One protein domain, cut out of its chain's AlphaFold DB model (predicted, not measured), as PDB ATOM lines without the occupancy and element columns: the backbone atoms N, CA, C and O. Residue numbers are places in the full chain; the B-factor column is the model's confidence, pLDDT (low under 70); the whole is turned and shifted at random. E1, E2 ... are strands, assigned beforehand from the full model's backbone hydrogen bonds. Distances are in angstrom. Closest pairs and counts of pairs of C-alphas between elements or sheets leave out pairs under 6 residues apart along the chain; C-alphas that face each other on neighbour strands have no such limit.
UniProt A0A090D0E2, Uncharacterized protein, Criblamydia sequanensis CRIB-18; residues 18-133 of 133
ATOM      1  N   HIS A  18      27.431  44.467  37.051       76.25
ATOM      2  CA  HIS A  18      28.299  43.350  36.695       76.25
ATOM      3  C   HIS A  18      27.703  42.038  37.209       76.25
ATOM      4  O   HIS A  18      27.494  41.864  38.411       76.25
ATOM      5  N   VAL A  19      27.421  41.101  36.297       79.00
ATOM      6  CA  VAL A  19      27.048  39.724  36.662       79.00
ATOM      7  C   VAL A  19      28.324  38.965  37.006       79.00
ATOM      8  O   VAL A  19      29.187  38.785  36.148       79.00
ATOM      9  N   LEU A  20      28.447  38.516  38.253       79.81
ATOM     10  CA  LEU A  20      29.671  37.880  38.732       79.81
ATOM     11  C   LEU A  20      29.664  36.371  38.480       79.81
ATOM     12  O   LEU A  20      28.621  35.708  38.556       79.81
ATOM     13  N   SER A  21      30.846  35.814  38.216       79.25
ATOM     14  CA  SER A  21      31.041  34.368  38.193       79.25
ATOM     15  C   SER A  21      30.910  33.794  39.608       79.25
ATOM     16  O   SER A  21      31.323  34.408  40.588       79.25
ATOM     17  N   LEU A  22      30.308  32.606  39.709       82.19
ATOM     18  CA  LEU A  22      30.106  31.906  40.976       82.19
ATOM     19  C   LEU A  22      30.714  30.513  40.912       82.19
ATOM     20  O   LEU A  22      30.467  29.763  39.957       82.19
ATOM     21  N   GLU A  23      31.425  30.151  41.972       82.25
ATOM     22  CA  GLU A  23      31.813  28.774  42.258       82.25
ATOM     23  C   GLU A  23      30.965  28.239  43.411       82.25
ATOM     24  O   GLU A  23      30.659  28.958  44.361       82.25
ATOM     25  N   MET A  24      30.559  26.973  43.324       77.19
ATOM     26  CA  MET A  24      29.718  26.340  44.337       77.19
ATOM     27  C   MET A  24      30.360  25.066  44.851       77.19
ATOM     28  O   MET A  24      30.840  24.243  44.068       77.19
ATOM     29  N   ARG A  25      30.323  24.878  46.170       74.62
ATOM     30  CA  ARG A  25      30.826  23.672  46.830       74.62
ATOM     31  C   ARG A  25      29.730  23.011  47.662       74.62
ATOM     32  O   ARG A  25      29.233  23.615  48.609       74.62
ATOM     33  N   ASP A  26      29.401  21.766  47.309       72.00
ATOM     34  CA  ASP A  26      28.481  20.896  48.056       72.00
ATOM     35  C   ASP A  26      29.137  20.413  49.355       72.00
ATOM     36  O   ASP A  26      30.227  19.831  49.337       72.00
ATOM     37  N   LEU A  27      28.459  20.642  50.479       70.44
ATOM     38  CA  LEU A  27      28.929  20.261  51.809       70.44
ATOM     39  C   LEU A  27      28.297  18.961  52.330       70.44
ATOM     40  O   LEU A  27      28.605  18.538  53.442       70.44
ATOM     41  N   SER A  28      27.430  18.306  51.551       64.69
ATOM     42  CA  SER A  28      26.740  17.072  51.949       64.69
ATOM     43  C   SER A  28      27.583  15.799  51.792       64.69
ATOM     44  O   SER A  28      27.264  14.778  52.397       64.69
ATOM     45  N   LYS A  29      28.670  15.835  51.006       61.12
ATOM     46  CA  LYS A  29      29.393  14.619  50.577       61.12
ATOM     47  C   LYS A  29      30.669  14.253  51.349       61.12
ATOM     48  O   LYS A  29      31.235  13.206  51.049       61.12
ATOM     49  N   LYS A  30      31.140  15.027  52.337       51.66
ATOM     50  CA  LYS A  30      32.313  14.682  53.189       51.66
ATOM     51  C   LYS A  30      32.216  15.341  54.573       51.66
ATOM     52  O   LYS A  30      31.465  16.294  54.721       51.66
ATOM     53  N   ASN A  31      32.989  14.845  55.549       51.66
ATOM     54  CA  ASN A  31      33.145  15.287  56.954       51.66
ATOM     55  C   ASN A  31      33.390  16.806  57.168       51.66
ATOM     56  O   ASN A  31      34.419  17.212  57.696       51.66
ATOM     57  N   TRP A  32      32.434  17.658  56.813       50.72
ATOM     58  CA  TRP A  32      32.469  19.103  57.063       50.72
ATOM     59  C   TRP A  32      31.910  19.486  58.433       50.72
ATOM     60  O   TRP A  32      32.056  20.621  58.876       50.72
ATOM     61  N   VAL A  33      31.307  18.528  59.145       48.28
ATOM     62  CA  VAL A  33      30.832  18.715  60.523       48.28
ATOM     63  C   VAL A  33      31.978  19.150  61.451       48.28
ATOM     64  O   VAL A  33      31.728  19.901  62.384       48.28
ATOM     65  N   ASN A  34      33.231  18.786  61.143       48.00
ATOM     66  CA  ASN A  34      34.418  19.199  61.904       48.00
ATOM     67  C   ASN A  34      34.999  20.566  61.490       48.00
ATOM     68  O   ASN A  34      35.785  21.129  62.243       48.00
ATOM     69  N   GLU A  35      34.611  21.121  60.336       47.09
ATOM     70  CA  GLU A  35      34.944  22.507  59.956       47.09
ATOM     71  C   GLU A  35      33.946  23.519  60.538       47.09
ATOM     72  O   GLU A  35      34.168  24.725  60.460       47.09
ATOM     73  N   ARG A  36      32.881  23.050  61.208       50.44
ATOM     74  CA  ARG A  36      32.155  23.858  62.194       50.44
ATOM     75  C   ARG A  36      33.008  23.984  63.454       50.44
ATOM     76  O   ARG A  36      32.682  23.409  64.490       50.44
ATOM     77  N   SER A  37      34.076  24.775  63.388       40.00
ATOM     78  CA  SER A  37      34.487  25.438  64.616       40.00
ATOM     79  C   SER A  37      33.344  26.366  65.028       40.00
ATOM     80  O   SER A  37      32.613  26.926  64.202       40.00
ATOM     81  N   SER A  38      33.166  26.503  66.329       42.94
ATOM     82  CA  SER A  38      32.285  27.434  67.032       42.94
ATOM     83  C   SER A  38      32.444  28.919  66.645       42.94
ATOM     84  O   SER A  38      31.856  29.777  67.301       42.94
ATOM     85  N   ASP A  39      33.205  29.232  65.590       40.69
ATOM     86  CA  ASP A  39      33.682  30.572  65.250       40.69
ATOM     87  C   ASP A  39      32.917  31.223  64.088       40.69
ATOM     88  O   ASP A  39      33.007  32.436  63.897       40.69
ATOM     89  N   TYR A  40      32.086  30.480  63.348       42.62
ATOM     90  CA  TYR A  40      31.231  31.058  62.302       42.62
ATOM     91  C   TYR A  40      29.961  31.682  62.901       42.62
ATOM     92  O   TYR A  40      28.845  31.199  62.700       42.62
ATOM     93  N   LYS A  41      30.119  32.778  63.654       45.25
ATOM     94  CA  LYS A  41      28.993  33.652  64.050       45.25
ATOM     95  C   LYS A  41      28.387  34.395  62.848       45.25
ATOM     96  O   LYS A  41      27.251  34.854  62.927       45.25
ATOM     97  N   THR A  42      29.115  34.475  61.734       52.66
ATOM     98  CA  THR A  42      28.696  35.079  60.465       52.66
ATOM     99  C   THR A  42      28.587  34.002  59.384       52.66
ATOM    100  O   THR A  42      29.464  33.153  59.253       52.66
ATOM    101  N   ASN A  43      27.527  34.022  58.567       75.00
ATOM    102  CA  ASN A  43      27.326  33.069  57.458       75.00
ATOM    103  C   ASN A  43      28.305  33.298  56.276       75.00
ATOM    104  O   ASN A  43      27.997  32.936  55.141       75.00
ATOM    105  N   PHE A  44      29.454  33.945  56.504       81.25
ATOM    106  CA  PHE A  44      30.395  34.344  55.464       81.25
ATOM    107  C   PHE A  44      31.823  34.544  55.979       81.25
ATOM    108  O   PHE A  44      32.022  34.816  57.164       81.25
ATOM    109  N   TYR A  45      32.794  34.466  55.066       82.62
ATOM    110  CA  TYR A  45      34.185  34.866  55.289       82.62
ATOM    111  C   TYR A  45      34.857  35.335  53.988       82.62
ATOM    112  O   TYR A  45      34.472  34.927  52.889       82.62
ATOM    113  N   MET A  46      35.900  36.160  54.111       84.00
ATOM    114  CA  MET A  46      36.764  36.567  52.998       84.00
ATOM    115  C   MET A  46      38.031  35.708  52.967       84.00
ATOM    116  O   MET A  46      38.637  35.443  54.004       84.00
ATOM    117  N   LYS A  47      38.451  35.263  51.780       83.69
ATOM    118  CA  LYS A  47      39.742  34.584  51.583       83.69
ATOM    119  C   LYS A  47      40.297  34.916  50.206       83.69
ATOM    120  O   LYS A  47      39.627  34.667  49.209       83.69
ATOM    121  N   ASN A  48      41.515  35.459  50.146       85.06
ATOM    122  CA  ASN A  48      42.215  35.799  48.899       85.06
ATOM    123  C   ASN A  48      41.350  36.619  47.919       85.06
ATOM    124  O   ASN A  48      41.300  36.325  46.729       85.06
ATOM    125  N   GLY A  49      40.607  37.609  48.425       83.31
ATOM    126  CA  GLY A  49      39.735  38.445  47.593       83.31
ATOM    127  C   GLY A  49      38.445  37.794  47.106       83.31
ATOM    128  O   GLY A  49      37.743  38.368  46.278       83.31
ATOM    129  N   THR A  50      38.137  36.604  47.612       87.56
ATOM    130  CA  THR A  50      36.900  35.879  47.334       87.56
ATOM    131  C   THR A  50      36.011  35.914  48.568       87.56
ATOM    132  O   THR A  50      36.434  35.508  49.657       87.56
ATOM    133  N   LEU A  51      34.772  36.365  48.392       87.81
ATOM    134  CA  LEU A  51      33.722  36.239  49.392       87.81
ATOM    135  C   LEU A  51      33.176  34.816  49.346       87.81
ATOM    136  O   LEU A  51      32.749  34.344  48.297       87.81
ATOM    137  N   ASN A  52      33.185  34.133  50.483       86.19
ATOM    138  CA  ASN A  52      32.642  32.791  50.631       86.19
ATOM    139  C   ASN A  52      31.423  32.855  51.540       86.19
ATOM    140  O   ASN A  52      31.522  33.300  52.684       86.19
ATOM    141  N   LEU A  53      30.280  32.411  51.030       82.06
ATOM    142  CA  LEU A  53      28.989  32.491  51.701       82.06
ATOM    143  C   LEU A  53      28.461  31.104  51.984       82.06
ATOM    144  O   LEU A  53      28.239  30.320  51.064       82.06
ATOM    145  N   TYR A  54      28.224  30.823  53.257       79.38
ATOM    146  CA  TYR A  54      27.585  29.596  53.686       79.38
ATOM    147  C   TYR A  54      26.068  29.762  53.652       79.38
ATOM    148  O   TYR A  54      25.481  30.515  54.433       79.38
ATOM    149  N   LEU A  55      25.419  29.011  52.769       74.06
ATOM    150  CA  LEU A  55      23.971  28.983  52.646       74.06
ATOM    151  C   LEU A  55      23.470  27.650  53.201       74.06
ATOM    152  O   LEU A  55      23.744  26.583  52.648       74.06
ATOM    153  N   LYS A  56      22.719  27.713  54.311       61.09
ATOM    154  CA  LYS A  56      22.121  26.538  54.981       61.09
ATOM    155  C   LYS A  56      21.166  25.755  54.077       61.09
ATOM    156  O   LYS A  56      20.852  24.611  54.382       61.09
ATOM    157  N   SER A  57      20.693  26.378  53.004       59.22
ATOM    158  CA  SER A  57      19.656  25.854  52.133       59.22
ATOM    159  C   SER A  57      19.935  26.219  50.666       59.22
ATOM    160  O   SER A  57      19.228  27.016  50.066       59.22
ATOM    161  N   GLY A  58      20.996  25.649  50.084       54.78
ATOM    162  CA  GLY A  58      21.319  25.791  48.661       54.78
ATOM    163  C   GLY A  58      20.591  24.780  47.786       54.78
ATOM    164  O   GLY A  58      20.444  23.629  48.179       54.78
ATOM    165  N   GLY A  59      20.146  25.180  46.593       48.78
ATOM    166  CA  GLY A  59      19.822  24.202  45.556       48.78
ATOM    167  C   GLY A  59      21.025  23.303  45.299       48.78
ATOM    168  O   GLY A  59      22.159  23.783  45.325       48.78
ATOM    169  N   GLY A  60      20.800  22.007  45.083       50.78
ATOM    170  CA  GLY A  60      21.856  21.106  44.617       50.78
ATOM    171  C   GLY A  60      22.544  21.626  43.343       50.78
ATOM    172  O   GLY A  60      22.131  22.624  42.777       50.78
ATOM    173  N   PHE A  61      23.591  20.928  42.892       53.47
ATOM    174  CA  PHE A  61      24.581  21.246  41.836       53.47
ATOM    175  C   PHE A  61      24.190  22.070  40.576       53.47
ATOM    176  O   PHE A  61      25.089  22.480  39.841       53.47
ATOM    177  N   ALA A  62      22.918  22.345  40.291       58.19
ATOM    178  CA  ALA A  62      22.509  23.377  39.341       58.19
ATOM    179  C   ALA A  62      22.803  24.760  39.934       58.19
ATOM    180  O   ALA A  62      22.332  25.016  41.025       58.19
ATOM    181  N   LYS A  63      23.556  25.638  39.243       64.00
ATOM    182  CA  LYS A  63      23.878  27.022  39.672       64.00
ATOM    183  C   LYS A  63      22.597  27.813  39.977       64.00
ATOM    184  O   LYS A  63      22.077  28.457  39.065       64.00
ATOM    185  N   PRO A  64      22.090  27.818  41.223       70.88
ATOM    186  CA  PRO A  64      20.792  28.381  41.516       70.88
ATOM    187  C   PRO A  64      20.943  29.831  41.946       70.88
ATOM    188  O   PRO A  64      19.969  30.469  42.281       70.88
ATOM    189  N   TYR A  65      22.157  30.371  41.947       79.00
ATOM    190  CA  TYR A  65      22.432  31.718  42.391       79.00
ATOM    191  C   TYR A  65      22.955  32.550  41.229       79.00
ATOM    192  O   TYR A  65      23.661  32.055  40.348       79.00
ATOM    193  N   LYS A  66      22.622  33.836  41.250       85.50
ATOM    194  CA  LYS A  66      23.317  34.884  40.497       85.50
ATOM    195  C   LYS A  66      23.765  35.948  41.477       85.50
ATOM    196  O   LYS A  66      23.005  36.290  42.377       85.50
ATOM    197  N   ALA A  67      24.969  36.474  41.285       87.81
ATOM    198  CA  ALA A  67      25.410  37.654  42.004       87.81
ATOM    199  C   ALA A  67      25.561  38.828  41.043       87.81
ATOM    200  O   ALA A  67      26.038  38.671  39.918       87.81
ATOM    201  N   PHE A  68      25.133  39.991  41.508       89.44
ATOM    202  CA  PHE A  68      25.171  41.247  40.789       89.44
ATOM    203  C   PHE A  68      25.886  42.263  41.660       89.44
ATOM    204  O   PHE A  68      25.536  42.420  42.829       89.44
ATOM    205  N   LEU A  69      26.881  42.926  41.098       90.69
ATOM    206  CA  LEU A  69      27.584  44.004  41.769       90.69
ATOM    207  C   LEU A  69      27.112  45.339  41.210       90.69
ATOM    208  O   LEU A  69      27.024  45.505  39.992       90.69
ATOM    209  N   PHE A  70      26.838  46.268  42.113       89.81
ATOM    210  CA  PHE A  70      26.454  47.639  41.822       89.81
ATOM    211  C   PHE A  70      27.413  48.572  42.548       89.81
ATOM    212  O   PHE A  70      27.703  48.348  43.724       89.81
ATOM    213  N   LYS A  71      27.899  49.602  41.859       90.12
ATOM    214  CA  LYS A  71      28.583  50.725  42.500       90.12
ATOM    215  C   LYS A  71      27.518  51.659  43.066       90.12
ATOM    216  O   LYS A  71      26.550  51.960  42.371       90.12
ATOM    217  N   GLU A  72      27.657  52.048  44.323       87.81
ATOM    218  CA  GLU A  72      26.759  53.022  44.940       87.81
ATOM    219  C   GLU A  72      27.204  54.441  44.550       87.81
ATOM    220  O   GLU A  72      28.385  54.689  44.289       87.81
ATOM    221  N   ASP A  73      26.254  55.374  44.501       80.06
ATOM    222  CA  ASP A  73      26.553  56.782  44.240       80.06
ATOM    223  C   ASP A  73      27.360  57.408  45.394       80.06
ATOM    224  O   ASP A  73      27.332  56.946  46.540       80.06
ATOM    225  N   GLN A  74      28.089  58.485  45.083       61.22
ATOM    226  CA  GLN A  74      28.853  59.247  46.076       61.22
ATOM    227  C   GLN A  74      27.914  59.730  47.204       61.22
ATOM    228  O   GLN A  74      26.840  60.245  46.911       61.22
ATOM    229  N   ASP A  75      28.336  59.547  48.465       62.31
ATOM    230  CA  ASP A  75      27.612  59.735  49.750       62.31
ATOM    231  C   ASP A  75      26.929  58.498  50.376       62.31
ATOM    232  O   ASP A  75      26.331  58.591  51.455       62.31
ATOM    233  N   ALA A  76      27.074  57.305  49.800       70.44
ATOM    234  CA  ALA A  76      26.663  56.074  50.476       70.44
ATOM    235  C   ALA A  76      27.677  55.629  51.555       70.44
ATOM    236  O   ALA A  76      28.889  55.718  51.391       70.44
ATOM    237  N   THR A  77      27.190  55.065  52.671       87.06
ATOM    238  CA  THR A  77      28.042  54.421  53.702       87.06
ATOM    239  C   THR A  77      28.872  53.246  53.150       87.06
ATOM    240  O   THR A  77      29.832  52.809  53.786       87.06
ATOM    241  N   PHE A  78      28.486  52.725  51.983       88.31
ATOM    242  CA  PHE A  78      29.124  51.624  51.270       88.31
ATOM    243  C   PHE A  78      29.397  52.057  49.835       88.31
ATOM    244  O   PHE A  78      28.536  52.686  49.233       88.31
ATOM    245  N   ASP A  79      30.538  51.658  49.285       90.50
ATOM    246  CA  ASP A  79      30.932  51.968  47.909       90.50
ATOM    247  C   ASP A  79      30.277  51.011  46.901       90.50
ATOM    248  O   ASP A  79      30.052  51.369  45.745       90.50
ATOM    249  N   TYR A  80      29.963  49.782  47.333       90.56
ATOM    250  CA  TYR A  80      29.338  48.769  46.481       90.56
ATOM    251  C   TYR A  80      28.233  47.983  47.191       90.56
ATOM    252  O   TYR A  80      28.307  47.663  48.384       90.56
ATOM    253  N   THR A  81      27.254  47.569  46.391       91.56
ATOM    254  CA  THR A  81      26.234  46.581  46.735       91.56
ATOM    255  C   THR A  81      26.452  45.296  45.958       91.56
ATOM    256  O   THR A  81      26.367  45.273  44.732       91.56
ATOM    257  N   LEU A  82      26.639  44.190  46.673       90.94
ATOM    258  CA  LEU A  82      26.616  42.848  46.105       90.94
ATOM    259  C   LEU A  82      25.260  42.182  46.376       90.94
ATOM    260  O   LEU A  82      24.965  41.761  47.494       90.94
ATOM    261  N   LEU A  83      24.428  42.060  45.349       88.81
ATOM    262  CA  LEU A  83      23.129  41.399  45.420       88.81
ATOM    263  C   LEU A  83      23.233  39.945  44.975       88.81
ATOM    264  O   LEU A  83      23.660  39.665  43.859       88.81
ATOM    265  N   ILE A  84      22.750  39.024  45.799       84.81
ATOM    266  CA  ILE A  84      22.732  37.591  45.512       84.81
ATOM    267  C   ILE A  84      21.288  37.147  45.389       84.81
ATOM    268  O   ILE A  84      20.506  37.264  46.329       84.81
ATOM    269  N   LYS A  85      20.929  36.639  44.220       82.00
ATOM    270  CA  LYS A  85      19.581  36.191  43.904       82.00
ATOM    271  C   LYS A  85      19.542  34.674  43.844       82.00
ATOM    272  O   LYS A  85      20.293  34.092  43.062       82.00
ATOM    273  N   ASP A  86      18.652  34.072  44.627       77.81
ATOM    274  CA  ASP A  86      18.234  32.682  44.437       77.81
ATOM    275  C   ASP A  86      17.302  32.601  43.216       77.81
ATOM    276  O   ASP A  86      16.360  33.380  43.070       77.81
ATOM    277  N   LEU A  87      17.623  31.711  42.289       73.44
ATOM    278  CA  LEU A  87      16.922  31.452  41.038       73.44
ATOM    279  C   LEU A  87      16.017  30.228  41.139       73.44
ATOM    280  O   LEU A  87      15.253  29.980  40.208       73.44
ATOM    281  N   LEU A  88      16.106  29.450  42.220       68.62
ATOM    282  CA  LEU A  88      15.203  28.331  42.427       68.62
ATOM    283  C   LEU A  88      13.923  28.804  43.108       68.62
ATOM    284  O   LEU A  88      13.878  29.161  44.288       68.62
ATOM    285  N   GLU A  89      12.839  28.736  42.348       58.19
ATOM    286  CA  GLU A  89      11.492  28.990  42.854       58.19
ATOM    287  C   GLU A  89      10.963  27.809  43.694       58.19
ATOM    288  O   GLU A  89      10.088  27.998  44.537       58.19
ATOM    289  N   ILE A  90      11.515  26.596  43.531       54.19
ATOM    290  CA  ILE A  90      10.872  25.350  43.979       54.19
ATOM    291  C   ILE A  90      11.694  24.593  45.041       54.19
ATOM    292  O   ILE A  90      12.922  24.595  45.050       54.19
ATOM    293  N   SER A  91      10.951  23.937  45.939       48.41
ATOM    294  CA  SER A  91      11.312  23.032  47.045       48.41
ATOM    295  C   SER A  91      12.126  21.779  46.642       48.41
ATOM    296  O   SER A  91      11.839  20.668  47.097       48.41
ATOM    297  N   GLU A  92      13.144  21.898  45.799       55.09
ATOM    298  CA  GLU A  92      14.113  20.808  45.662       55.09
ATOM    299  C   GLU A  92      14.963  20.695  46.932       55.09
ATOM    300  O   GLU A  92      15.147  21.670  47.666       55.09
ATOM    301  N   ALA A  93      15.436  19.479  47.225       54.69
ATOM    302  CA  ALA A  93      16.195  19.178  48.432       54.69
ATOM    303  C   ALA A  93      17.365  20.158  48.587       54.69
ATOM    304  O   ALA A  93      18.326  20.141  47.814       54.69
ATOM    305  N   ARG A  94      17.254  21.038  49.586       63.41
ATOM    306  CA  ARG A  94      18.221  22.107  49.797       63.41
ATOM    307  C   ARG A  94      19.420  21.556  50.561       63.41
ATOM    308  O   ARG A  94      19.295  21.177  51.725       63.41
ATOM    309  N   LEU A  95      20.573  21.503  49.905       66.69
ATOM    310  CA  LEU A  95      21.832  21.057  50.484       66.69
ATOM    311  C   LEU A  95      22.648  22.262  50.973       66.69
ATOM    312  O   LEU A  95      22.718  23.288  50.286       66.69
ATOM    313  N   PRO A  96      23.298  22.169  52.145       72.06
ATOM    314  CA  PRO A  96      24.232  23.196  52.581       72.06
ATOM    315  C   PRO A  96      25.327  23.403  51.530       72.06
ATOM    316  O   PRO A  96      25.988  22.450  51.115       72.06
ATOM    317  N   THR A  97      25.505  24.648  51.097       76.94
ATOM    318  CA  THR A  97      26.384  25.000  49.975       76.94
ATOM    319  C   THR A  97      27.225  26.218  50.332       76.94
ATOM    320  O   THR A  97      26.729  27.142  50.982       76.94
ATOM    321  N   ILE A  98      28.485  26.238  49.891       81.00
ATOM    322  CA  ILE A  98      29.290  27.468  49.857       81.00
ATOM    323  C   ILE A  98      29.200  28.071  48.463       81.00
ATOM    324  O   ILE A  98      29.490  27.382  47.485       81.00
ATOM    325  N   VAL A  99      28.830  29.347  48.393       82.56
ATOM    326  CA  VAL A  99      28.926  30.165  47.182       82.56
ATOM    327  C   VAL A  99      30.163  31.046  47.306       82.56
ATOM    328  O   VAL A  99      30.269  31.835  48.246       82.56
ATOM    329  N   SER A 100      31.096  30.898  46.375       87.38
ATOM    330  CA  SER A 100      32.338  31.662  46.314       87.38
ATOM    331  C   SER A 100      32.261  32.677  45.174       87.38
ATOM    332  O   SER A 100      31.953  32.319  44.034       87.38
ATOM    333  N   ILE A 101      32.517  33.944  45.500       88.62
ATOM    334  CA  ILE A 101      32.354  35.104  44.616       88.62
ATOM    335  C   ILE A 101      33.683  35.877  44.585       88.62
ATOM    336  O   ILE A 101      34.087  36.402  45.627       88.62
ATOM    337  N   PRO A 102      34.400  35.946  43.451       89.19
ATOM    338  CA  PRO A 102      35.677  36.649  43.366       89.19
ATOM    339  C   PRO A 102      35.441  38.166  43.309       89.19
ATOM    340  O   PRO A 102      35.120  38.704  42.260       89.19
ATOM    341  N   ILE A 103      35.582  38.866  44.439       87.81
ATOM    342  CA  ILE A 103      35.237  40.295  44.565       87.81
ATOM    343  C   ILE A 103      36.371  41.210  44.098       87.81
ATOM    344  O   ILE A 103      36.108  42.202  43.422       87.81
ATOM    345  N   LYS A 104      37.635  40.859  44.384       85.12
ATOM    346  CA  LYS A 104      38.813  41.676  44.009       85.12
ATOM    347  C   LYS A 104      38.940  41.946  42.505       85.12
ATOM    348  O   LYS A 104      39.639  42.867  42.112       85.12
ATOM    349  N   SER A 105      38.292  41.147  41.658       83.44
ATOM    350  CA  SER A 105      38.289  41.364  40.208       83.44
ATOM    351  C   SER A 105      37.392  42.523  39.763       83.44
ATOM    352  O   SER A 105      37.470  42.917  38.604       83.44
ATOM    353  N   TYR A 106      36.542  43.046  40.652       86.12
ATOM    354  CA  TYR A 106      35.489  44.009  40.309       86.12
ATOM    355  C   TYR A 106      35.392  45.200  41.269       86.12
ATOM    356  O   TYR A 106      34.663  46.145  40.988       86.12
ATOM    357  N   VAL A 107      36.085  45.147  42.407       88.56
ATOM    358  CA  VAL A 107      36.012  46.152  43.471       88.56
ATOM    359  C   VAL A 107      37.420  46.606  43.834       88.56
ATOM    360  O   VAL A 107      38.321  45.781  43.985       88.56
ATOM    361  N   GLU A 108      37.595  47.916  43.989       88.75
ATOM    362  CA  GLU A 108      38.863  48.539  44.372       88.75
ATOM    363  C   GLU A 108      39.230  48.204  45.829       88.75
ATOM    364  O   GLU A 108      38.364  48.175  46.709       88.75
ATOM    365  N   THR A 109      40.518  47.981  46.107       89.81
ATOM    366  CA  THR A 109      41.027  47.816  47.480       89.81
ATOM    367  C   THR A 109      40.657  49.027  48.345       89.81
ATOM    368  O   THR A 109      40.766  50.165  47.899       89.81
ATOM    369  N   GLY A 110      40.222  48.778  49.580       88.50
ATOM    370  CA  GLY A 110      39.713  49.783  50.519       88.50
ATOM    371  C   GLY A 110      38.215  50.077  50.384       88.50
ATOM    372  O   GLY A 110      37.653  50.759  51.236       88.50
ATOM    373  N   SER A 111      37.541  49.549  49.356       90.50
ATOM    374  CA  SER A 111      36.097  49.751  49.194       90.50
ATOM    375  C   SER A 111      35.295  48.956  50.222       90.50
ATOM    376  O   SER A 111      35.560  47.771  50.467       90.50
ATOM    377  N   LYS A 112      34.240  49.570  50.755       91.38
ATOM    378  CA  LYS A 112      33.253  48.941  51.634       91.38
ATOM    379  C   LYS A 112      32.111  48.361  50.818       91.38
ATOM    380  O   LYS A 112      31.399  49.067  50.108       91.38
ATOM    381  N   VAL A 113      31.886  47.065  50.975       89.94
ATOM    382  CA  VAL A 113      30.848  46.322  50.267       89.94
ATOM    383  C   VAL A 113      29.784  45.887  51.262       89.94
ATOM    384  O   VAL A 113      30.087  45.173  52.221       89.94
ATOM    385  N   LYS A 114      28.522  46.260  51.029       90.81
ATOM    386  CA  LYS A 114      27.373  45.578  51.646       90.81
ATOM    387  C   LYS A 114      26.910  44.470  50.714       90.81
ATOM    388  O   LYS A 114      26.940  44.627  49.494       90.81
ATOM    389  N   PHE A 115      26.452  43.355  51.266       87.75
ATOM    390  CA  PHE A 115      25.900  42.287  50.444       87.75
ATOM    391  C   PHE A 115      24.557  41.801  50.967       87.75
ATOM    392  O   PHE A 115      24.321  41.677  52.172       87.75
ATOM    393  N   LEU A 116      23.654  41.567  50.023       86.75
ATOM    394  CA  LEU A 116      22.254  41.278  50.270       86.75
ATOM    395  C   LEU A 116      21.862  39.985  49.580       86.75
ATOM    396  O   LEU A 116      22.386  39.647  48.519       86.75
ATOM    397  N   MET A 117      20.882  39.303  50.156       81.50
ATOM    398  CA  MET A 117      20.229  38.173  49.516       81.50
ATOM    399  C   MET A 117      18.788  38.522  49.185       81.50
ATOM    400  O   MET A 117      18.011  38.892  50.068       81.50
ATOM    401  N   LEU A 118      18.433  38.370  47.914       76.69
ATOM    402  CA  LEU A 118      17.049  38.323  47.481       76.69
ATOM    403  C   LEU A 118      16.596  36.863  47.561       76.69
ATOM    404  O   LEU A 118      16.924  36.049  46.695       76.69
ATOM    405  N   GLY A 119      15.912  36.535  48.658       65.88
ATOM    406  CA  GLY A 119      15.227  35.255  48.813       65.88
ATOM    407  C   GLY A 119      13.889  35.233  48.065       65.88
ATOM    408  O   GLY A 119      13.619  36.071  47.214       65.88
ATOM    409  N   GLN A 120      13.009  34.303  48.440       57.38
ATOM    410  CA  GLN A 120      11.664  34.162  47.856       57.38
ATOM    411  C   GLN A 120      10.652  35.230  48.337       57.38
ATOM    412  O   GLN A 120       9.473  35.164  48.003       57.38
ATOM    413  N   GLY A 121      11.094  36.199  49.147       60.06
ATOM    414  CA  GLY A 121      10.269  37.301  49.648       60.06
ATOM    415  C   GLY A 121      10.491  38.606  48.871       60.06
ATOM    416  O   GLY A 121      11.505  38.754  48.191       60.06
ATOM    417  N   PRO A 122       9.586  39.591  49.004       58.16
ATOM    418  CA  PRO A 122       9.665  40.862  48.277       58.16
ATOM    419  C   PRO A 122      10.792  41.793  48.759       58.16
ATOM    420  O   PRO A 122      11.025  42.831  48.148       58.16
ATOM    421  N   MET A 123      11.478  41.455  49.859       68.19
ATOM    422  CA  MET A 123      12.511  42.291  50.475       68.19
ATOM    423  C   MET A 123      13.877  41.602  50.418       68.19
ATOM    424  O   MET A 123      14.004  40.425  50.759       68.19
ATOM    425  N   ALA A 124      14.904  42.353  50.015       74.25
ATOM    426  CA  ALA A 124      16.291  41.916  50.105       74.25
ATOM    427  C   ALA A 124      16.792  42.057  51.552       74.25
ATOM    428  O   ALA A 124      16.657  43.117  52.162       74.25
ATOM    429  N   THR A 125      17.399  41.001  52.093       77.75
ATOM    430  CA  THR A 125      17.961  40.999  53.453       77.75
ATOM    431  C   THR A 125      19.458  41.272  53.389       77.75
ATOM    432  O   THR A 125      20.174  40.568  52.676       77.75
ATOM    433  N   ILE A 126      19.949  42.259  54.150       80.62
ATOM    434  CA  ILE A 126      21.393  42.484  54.316       80.62
ATOM    435  C   ILE A 126      21.979  41.295  55.080       80.62
ATOM    436  O   ILE A 126      21.581  41.015  56.210       80.62
ATOM    437  N   LEU A 127      22.920  40.591  54.455       77.94
ATOM    438  CA  LEU A 127      23.614  39.454  55.060       77.94
ATOM    439  C   LEU A 127      24.882  39.878  55.811       77.94
ATOM    440  O   LEU A 127      25.333  39.164  56.707       77.94
ATOM    441  N   GLY A 128      25.449  41.025  55.444       84.94
ATOM    442  CA  GLY A 128      26.617  41.596  56.093       84.94
ATOM    443  C   GLY A 128      27.292  42.661  55.239       84.94
ATOM    444  O   GLY A 128      26.772  43.101  54.210       84.94
ATOM    445  N   SER A 129      28.479  43.050  55.685       89.44
ATOM    446  CA  SER A 129      29.376  43.941  54.965       89.44
ATOM    447  C   SER A 129      30.830  43.596  55.251       89.44
ATOM    448  O   SER A 129      31.132  42.994  56.284       89.44
ATOM    449  N   PHE A 130      31.726  43.991  54.357       87.56
ATOM    450  CA  PHE A 130      33.171  43.845  54.515       87.56
ATOM    451  C   PHE A 130      33.907  44.961  53.772       87.56
ATOM    452  O   PHE A 130      33.338  45.616  52.901       87.56
ATOM    453  N   GLU A 131      35.171  45.163  54.124       90.00
ATOM    454  CA  GLU A 131      36.107  45.998  53.374       90.00
ATOM    455  C   GLU A 131      37.011  45.089  52.534       90.00
ATOM    456  O   GLU A 131      37.340  43.974  52.953       90.00
ATOM    457  N   VAL A 132      37.334  45.511  51.313       85.75
ATOM    458  CA  VAL A 132      38.190  44.735  50.411       85.75
ATOM    459  C   VAL A 132      39.653  45.044  50.706       85.75
ATOM    460  O   VAL A 132      40.156  46.084  50.294       85.75
ATOM    461  N   ASP A 133      40.340  44.111  51.362       81.06
ATOM    462  CA  ASP A 133      41.811  44.053  51.369       81.06
ATOM    463  C   ASP A 133      42.359  43.715  49.976       81.06
ATOM    464  O   ASP A 133      41.637  43.074  49.176       81.06
TER     465      ASP A 133
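Overview. This is residues 18 to 133 of the 133 residues of an uncharacterized protein of Criblamydia sequanensis CRIB-18 (UniProt A0A090D0E2). Two twisted sheets lie face to face as a sandwich, with five strands, E1, E5, E6, E8 and E9, in one layer and four, E2, E7, E4 and E3, in the other; residues 30 to 39 stick out as a loop. The printed part has 116 residues, with nine named strands, E1 to E9 along the chain, and no named helix; its class is all strand, though under half of its residues are in named elements. The sheet E1, E5, E6, E8, E9 is mixed; the sheet E2, E7, E4, E3 is antiparallel. The whole is compact, radius of gyration of the C-alphas 14.4 A, spanning 43 by 31 by 23 A.

Arrangement. E1, residues 18 to 20, is antiparallel to E5, residues 65 to 71, with N 20 and O 67 at 2.9 A, within hydrogen-bond range like the pairs below. E1 runs on into E2, residues 23 to 26, at 33 degrees, and changes sheet. E2 is antiparallel to E7, residues 95 to 102 (N 100 and O 23, 2.8 A). E7 is antiparallel to E4, residues 50 to 58 (N 51 and O 101, 2.8 A), which bends by 80 degrees at residue 55. E3, residues 44 to 47, and E4 form a hairpin (N 52 and O 45, 2.8 A). E5 and E6, residues 80 to 86, form another (N 68 and O 83, 2.8 A). E6 is parallel to E8, residues 112 to 118 (N 84 and O 116, 2.8 A). E8 and E9, residues 124 to 131, form a hairpin (N 113 and O 130, 2.8 A). The sheets' facing parts are 10.6 A centre to centre.

Along the chain. E1 begins at C-alpha 18 (28.299, 43.350, 36.695). E7 measures 22.0 A and E4 18.6 A. E9 ends at C-alpha 131 (36.107, 45.998, 53.374).

Size, cuts and confidence. The C-alphas of Asn 31 and Gln 74, the farthest apart, are 45.5 A apart. The printed part has no cut. The link E2 to E3 is long. Mean pLDDT of the printed part is 74.2; residues 28 to 42 are among those under 70.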